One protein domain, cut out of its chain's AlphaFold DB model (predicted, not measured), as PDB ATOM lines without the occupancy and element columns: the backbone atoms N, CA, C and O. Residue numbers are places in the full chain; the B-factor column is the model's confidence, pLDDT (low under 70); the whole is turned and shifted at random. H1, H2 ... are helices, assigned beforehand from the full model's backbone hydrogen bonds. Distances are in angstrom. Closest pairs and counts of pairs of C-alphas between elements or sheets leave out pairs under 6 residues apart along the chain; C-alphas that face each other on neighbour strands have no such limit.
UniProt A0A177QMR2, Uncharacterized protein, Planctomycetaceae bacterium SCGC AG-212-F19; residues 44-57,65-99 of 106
ATOM      1  N   ILE A  44     328.034 295.378 384.863       93.25
ATOM      2  CA  ILE A  44     327.280 294.117 384.797       93.25
ATOM      3  C   ILE A  44     328.077 293.037 384.057       93.25
ATOM      4  O   ILE A  44     328.156 291.903 384.529       93.25
ATOM      5  N   TRP A  45     328.675 293.368 382.909       94.06
ATOM      6  CA  TRP A  45     329.435 292.398 382.119       94.06
ATOM      7  C   TRP A  45     330.733 291.957 382.794       94.06
ATOM      8  O   TRP A  45     331.064 290.773 382.725       94.06
ATOM      9  N   GLU A  46     331.422 292.861 383.487       93.31
ATOM     10  CA  GLU A  46     332.605 292.514 384.279       93.31
ATOM     11  C   GLU A  46     332.255 291.557 385.427       93.31
ATOM     12  O   GLU A  46     332.891 290.514 385.591       93.31
ATOM     13  N   TRP A  47     331.184 291.828 386.179       94.94
ATOM     14  CA  TRP A  47     330.743 290.941 387.266       94.94
ATOM     15  C   TRP A  47     330.266 289.584 386.751       94.94
ATOM     16  O   TRP A  47     330.641 288.545 387.297       94.94
ATOM     17  N   LYS A  48     329.494 289.572 385.658       95.31
ATOM     18  CA  LYS A  48     329.107 288.343 384.955       95.31
ATOM     19  C   LYS A  48     330.326 287.511 384.571       95.31
ATOM     20  O   LYS A  48     330.351 286.312 384.832       95.31
ATOM     21  N   ARG A  49     331.344 288.139 383.979       95.38
ATOM     22  CA  ARG A  49     332.591 287.474 383.596       95.38
ATOM     23  C   ARG A  49     333.332 286.920 384.807       95.38
ATOM     24  O   ARG A  49     333.750 285.770 384.765       95.38
ATOM     25  N   SER A  50     333.463 287.699 385.877       93.75
ATOM     26  CA  SER A  50     334.127 287.270 387.113       93.75
ATOM     27  C   SER A  50     333.463 286.023 387.715       93.75
ATOM     28  O   SER A  50     334.116 285.007 387.964       93.75
ATOM     29  N   ILE A  51     332.133 286.040 387.853       94.06
ATOM     30  CA  ILE A  51     331.360 284.893 388.355       94.06
ATOM     31  C   ILE A  51     331.480 283.689 387.407       94.06
ATOM     32  O   ILE A  51     331.622 282.553 387.856       94.06
ATOM     33  N   PHE A  52     331.439 283.922 386.095       94.75
ATOM     34  CA  PHE A  52     331.596 282.868 385.097       94.75
ATOM     35  C   PHE A  52     332.976 282.200 385.189       94.75
ATOM     36  O   PHE A  52     333.048 280.976 385.263       94.75
ATOM     37  N   LEU A  53     334.059 282.977 385.237       94.44
ATOM     38  CA  LEU A  53     335.427 282.452 385.273       94.44
ATOM     39  C   LEU A  53     335.740 281.712 386.576       94.44
ATOM     40  O   LEU A  53     336.317 280.632 386.536       94.44
ATOM     41  N   THR A  54     335.276 282.213 387.723       92.62
ATOM     42  CA  THR A  54     335.443 281.507 389.010       92.62
ATOM     43  C   THR A  54     334.734 280.148 389.051       92.62
ATOM     44  O   THR A  54     335.135 279.272 389.810       92.62
ATOM     45  N   ASN A  55     333.704 279.942 388.222       92.50
ATOM     46  CA  ASN A  55     333.010 278.656 388.090       92.50
ATOM     47  C   ASN A  55     333.562 277.767 386.960       92.50
ATOM     48  O   ASN A  55     333.168 276.606 386.863       92.50
ATOM     49  N   ASN A  56     334.420 278.298 386.087       91.25
ATOM     50  CA  ASN A  56     334.975 277.592 384.935       91.25
ATOM     51  C   ASN A  56     336.482 277.906 384.845       91.25
ATOM     52  O   ASN A  56     336.880 278.734 384.024       91.25
ATOM     53  N   PRO A  57     337.322 277.304 385.705       89.06
ATOM     54  CA  PRO A  57     338.756 277.579 385.708       89.06
ATOM     55  C   PRO A  57     339.442 277.035 384.444       89.06
ATOM     56  O   PRO A  57     339.035 276.007 383.897       89.06
ATOM     57  N   GLU A  65     338.124 289.437 376.262       89.50
ATOM     58  CA  GLU A  65     337.558 290.516 375.463       89.50
ATOM     59  C   GLU A  65     336.034 290.588 375.576       89.50
ATOM     60  O   GLU A  65     335.288 290.030 374.768       89.50
ATOM     61  N   LEU A  66     335.550 291.343 376.565       90.31
ATOM     62  CA  LEU A  66     334.122 291.643 376.713       90.31
ATOM     63  C   LEU A  66     333.580 292.574 375.628       90.31
ATOM     64  O   LEU A  66     332.372 292.769 375.566       90.31
ATOM     65  N   SER A  67     334.411 293.162 374.771       87.62
ATOM     66  CA  SER A  67     333.955 293.911 373.592       87.62
ATOM     67  C   SER A  67     333.281 292.998 372.550       87.62
ATOM     68  O   SER A  67     332.409 293.445 371.806       87.62
ATOM     69  N   LEU A  68     333.626 291.704 372.539       90.75
ATOM     70  CA  LEU A  68     333.126 290.729 371.577       90.75
ATOM     71  C   LEU A  68     331.735 290.208 371.958       90.75
ATOM     72  O   LEU A  68     331.519 289.622 373.024       90.75
ATOM     73  N   LEU A  69     330.782 290.338 371.030       90.50
ATOM     74  CA  LEU A  69     329.411 289.857 371.222       90.50
ATOM     75  C   LEU A  69     329.358 288.338 371.463       90.50
ATOM     76  O   LEU A  69     328.574 287.868 372.284       90.50
ATOM     77  N   SER A  70     330.213 287.571 370.784       92.00
ATOM     78  CA  SER A  70     330.300 286.111 370.923       92.00
ATOM     79  C   SER A  70     330.701 285.678 372.337       92.00
ATOM     80  O   SER A  70     330.136 284.723 372.874       92.00
ATOM     81  N   VAL A  71     331.627 286.406 372.969       93.31
ATOM     82  CA  VAL A  71     332.057 286.184 374.358       93.31
ATOM     83  C   VAL A  71     330.892 286.455 375.308       93.31
ATOM     84  O   VAL A  71     330.528 285.583 376.099       93.31
ATOM     85  N   ARG A  72     330.231 287.613 375.167       94.44
ATOM     86  CA  ARG A  72     329.045 287.976 375.965       94.44
ATOM     87  C   ARG A  72     327.919 286.950 375.845       94.44
ATOM     88  O   ARG A  72     327.338 286.558 376.852       94.44
ATOM     89  N   GLN A  73     327.640 286.469 374.634       95.06
ATOM     90  CA  GLN A  73     326.613 285.453 374.395       95.06
ATOM     91  C   GLN A  73     326.941 284.120 375.072       95.06
ATOM     92  O   GLN A  73     326.052 283.506 375.654       95.06
ATOM     93  N   ARG A  74     328.198 283.663 375.023       94.81
ATOM     94  CA  ARG A  74     328.611 282.425 375.706       94.81
ATOM     95  C   ARG A  74     328.449 282.540 377.221       94.81
ATOM     96  O   ARG A  74     327.912 281.620 377.830       94.81
ATOM     97  N   ILE A  75     328.855 283.672 377.798       95.38
ATOM     98  CA  ILE A  75     328.666 283.960 379.226       95.38
ATOM     99  C   ILE A  75     327.170 283.961 379.574       95.38
ATOM    100  O   ILE A  75     326.761 283.293 380.520       95.38
ATOM    101  N   GLN A  76     326.338 284.656 378.791       95.50
ATOM    102  CA  GLN A  76     324.901 284.733 379.052       95.50
ATOM    103  C   GLN A  76     324.226 283.360 378.973       95.50
ATOM    104  O   GLN A  76     323.512 282.994 379.897       95.50
ATOM    105  N   ARG A  77     324.527 282.556 377.947       95.50
ATOM    106  CA  ARG A  77     323.979 281.194 377.811       95.50
ATOM    107  C   ARG A  77     324.306 280.309 379.009       95.50
ATOM    108  O   ARG A  77     323.495 279.472 379.386       95.50
ATOM    109  N   TRP A  78     325.487 280.480 379.603       95.38
ATOM    110  CA  TRP A  78     325.861 279.750 380.811       95.38
ATOM    111  C   TRP A  78     324.995 280.148 382.015       95.38
ATOM    112  O   TRP A  78     324.563 279.277 382.769       95.38
ATOM    113  N   PHE A  79     324.694 281.440 382.175       95.19
ATOM    114  CA  PHE A  79     323.770 281.918 383.207       95.19
ATOM    115  C   PHE A  79     322.330 281.462 382.949       95.19
ATOM    116  O   PHE A  79     321.679 280.967 383.871       95.19
ATOM    117  N   ASP A  80     321.866 281.555 381.701       93.94
ATOM    118  CA  ASP A  80     320.522 281.137 381.293       93.94
ATOM    119  C   ASP A  80     320.307 279.639 381.561       93.94
ATOM    120  O   ASP A  80     319.272 279.243 382.094       93.94
ATOM    121  N   ALA A  81     321.315 278.801 381.286       93.69
ATOM    122  CA  ALA A  81     321.267 277.363 381.549       93.69
ATOM    123  C   ALA A  81     321.157 277.011 383.045       93.69
ATOM    124  O   ALA A  81     320.650 275.944 383.384       93.69
ATOM    125  N   LYS A  82     321.609 277.890 383.953       89.81
ATOM    126  CA  LYS A  82     321.448 277.701 385.405       89.81
ATOM    127  C   LYS A  82     320.059 278.094 385.918       89.81
ATOM    128  O   LYS A  82     319.709 277.699 387.029       89.81
ATOM    129  N   GLY A  83     319.299 278.900 385.174       84.62
ATOM    130  CA  GLY A  83     317.908 279.274 385.474       84.62
ATOM    131  C   GLY A  83     317.670 280.172 386.702       84.62
ATOM    132  O   GLY A  83     316.563 280.667 386.878       84.62
ATOM    133  N   SER A  84     318.676 280.414 387.549       87.94
ATOM    134  CA  SER A  84     318.572 281.237 388.772       87.94
ATOM    135  C   SER A  84     319.087 282.673 388.619       87.94
ATOM    136  O   SER A  84     319.082 283.439 389.583       87.94
ATOM    137  N   TYR A  85     319.547 283.035 387.422       93.25
ATOM    138  CA  TYR A  85     320.120 284.342 387.116       93.25
ATOM    139  C   TYR A  85     319.146 285.181 386.275       93.25
ATOM    140  O   TYR A  85     318.382 284.609 385.496       93.25
ATOM    141  N   PRO A  86     319.171 286.522 386.396       93.19
ATOM    142  CA  PRO A  86     318.362 287.393 385.549       93.19
ATOM    143  C   PRO A  86     318.697 287.235 384.061       93.19
ATOM    144  O   PRO A  86     319.856 287.020 383.688       93.19
ATOM    145  N   SER A  87     317.683 287.397 383.211       92.56
ATOM    146  CA  SER A  87     317.854 287.445 381.757       92.56
ATOM    147  C   SER A  87     318.613 288.703 381.326       92.56
ATOM    148  O   SER A  87     318.552 289.741 381.988       92.56
ATOM    149  N   SER A  88     319.304 288.631 380.183       90.94
ATOM    150  CA  SER A  88     320.016 289.790 379.632       90.94
ATOM    151  C   SER A  88     319.067 290.965 379.391       90.94
ATOM    152  O   SER A  88     318.078 290.823 378.675       90.94
ATOM    153  N   GLY A  89     319.410 292.140 379.917       88.50
ATOM    154  CA  GLY A  89     318.610 293.358 379.808       88.50
ATOM    155  C   GLY A  89     317.564 293.536 380.913       88.50
ATOM    156  O   GLY A  89     316.853 294.539 380.893       88.50
ATOM    157  N   ASP A  90     317.454 292.611 381.871       91.62
ATOM    158  CA  ASP A  90     316.570 292.797 383.023       91.62
ATOM    159  C   ASP A  90     317.055 293.978 383.887       91.62
ATOM    160  O   ASP A  90     318.227 294.096 384.249       91.62
ATOM    161  N   SER A  91     316.124 294.844 384.279       88.75
ATOM    162  CA  SER A  91     316.343 295.937 385.235       88.75
ATOM    163  C   SER A  91     317.069 295.526 386.529       88.75
ATOM    164  O   SER A  91     317.762 296.344 387.134       88.75
ATOM    165  N   LYS A  92     316.937 294.265 386.957       90.81
ATOM    166  CA  LYS A  92     317.528 293.725 388.190       90.81
ATOM    167  C   LYS A  92     318.984 293.289 388.040       90.81
ATOM    168  O   LYS A  92     319.619 293.004 389.056       90.81
ATOM    169  N   GLU A  93     319.524 293.230 386.821       92.69
ATOM    170  CA  GLU A  93     320.878 292.722 386.566       92.69
ATOM    171  C   GLU A  93     321.933 293.427 387.416       92.69
ATOM    172  O   GLU A  93     322.746 292.763 388.056       92.69
ATOM    173  N   TYR A  94     321.894 294.759 387.468       90.19
ATOM    174  CA  TYR A  94     322.895 295.542 388.189       90.19
ATOM    175  C   TYR A  94     322.982 295.138 389.666       90.19
ATOM    176  O   TYR A  94     324.036 294.706 390.134       90.19
ATOM    177  N   SER A  95     321.858 295.222 390.383       90.00
ATOM    178  CA  SER A  95     321.778 294.911 391.813       90.00
ATOM    179  C   SER A  95     322.047 293.436 392.107       90.00
ATOM    180  O   SER A  95     322.677 293.115 393.110       90.00
ATOM    181  N   PHE A  96     321.602 292.531 391.233       93.56
ATOM    182  CA  PHE A  96     321.811 291.101 391.418       93.56
ATOM    183  C   PHE A  96     323.286 290.715 391.255       93.56
ATOM    184  O   PHE A  96     323.859 290.046 392.117       93.56
ATOM    185  N   PHE A  97     323.921 291.134 390.155       93.00
ATOM    186  CA  PHE A  97     325.289 290.722 389.846       93.00
ATOM    187  C   PHE A  97     326.313 291.358 390.785       93.00
ATOM    188  O   PHE A  97     327.251 290.664 391.172       93.00
ATOM    189  N   ILE A  98     326.117 292.608 391.225       91.38
ATOM    190  CA  ILE A  98     327.014 293.218 392.216       91.38
ATOM    191  C   ILE A  98     326.962 292.476 393.555       91.38
ATOM    192  O   ILE A  98     328.011 292.127 394.084       91.38
ATOM    193  N   GLN A  99     325.765 292.146 394.059       91.38
ATOM    194  CA  GLN A  99     325.604 291.399 395.314       91.38
ATOM    195  C   GLN A  99     326.167 289.983 395.212       91.38
ATOM    196  O   GLN A  99     326.729 289.463 396.172       91.38
TER     197      GLN A  99
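Overview. This is residues 44 to 57 and 65 to 99 of the 106 residues of an uncharacterized protein of Planctomycetaceae bacterium SCGC AG-212-F19 (UniProt A0A177QMR2). Three helices make a small cluster: H2 crosses H1 at a steep tilt, and the short H3 packs on the first residues of H1. H2 and H3 stay apart, and residues 83 to 92 loop from the one to the other. The printed part has 49 residues and is all helix, in the order H1, H2, H3, with no named strand. It is compact, with a radius of gyration of the C-alphas of 10.1 A, and spans 24 by 21 by 18 A.

Along the chain. H1, residues 44 to 55, begins at C-alpha 44 (327.280, 294.117, 384.797) and is 16.8 A long. H2, residues 69 to 82, is 20.3 A long. H3, residues 93 to 99, is 10.0 A long and ends at C-alpha 99 (325.604, 291.399, 395.314).

Arrangement. H1 touches H2 at a steep tilt of 62 degrees, the same way; H2 does so with residues 72 to 78 alone, and the closest C-alphas, of Phe 52 and Ile 75, are 6.7 A apart. With residues 44 to 48 alone, H1 touches H3 at a steep tilt of 52 degrees, the same way; the closest C-alphas, of Ile 44 and Tyr 94, are 5.7 A apart. H2 and H3 are apart. In H1, H2 and H3 every O i to N i+4 pair is within hydrogen-bond range.

Size, cuts and confidence. The C-alphas farthest apart, of Pro 57 and Ser 91, are 29.0 A apart. Residues 58 to 64 are not printed, and C-alphas 57 and 65 are 16.5 A apart across this cut. The link from H2 to H3 is short. No printed residue of this model is under 70 in pLDDT.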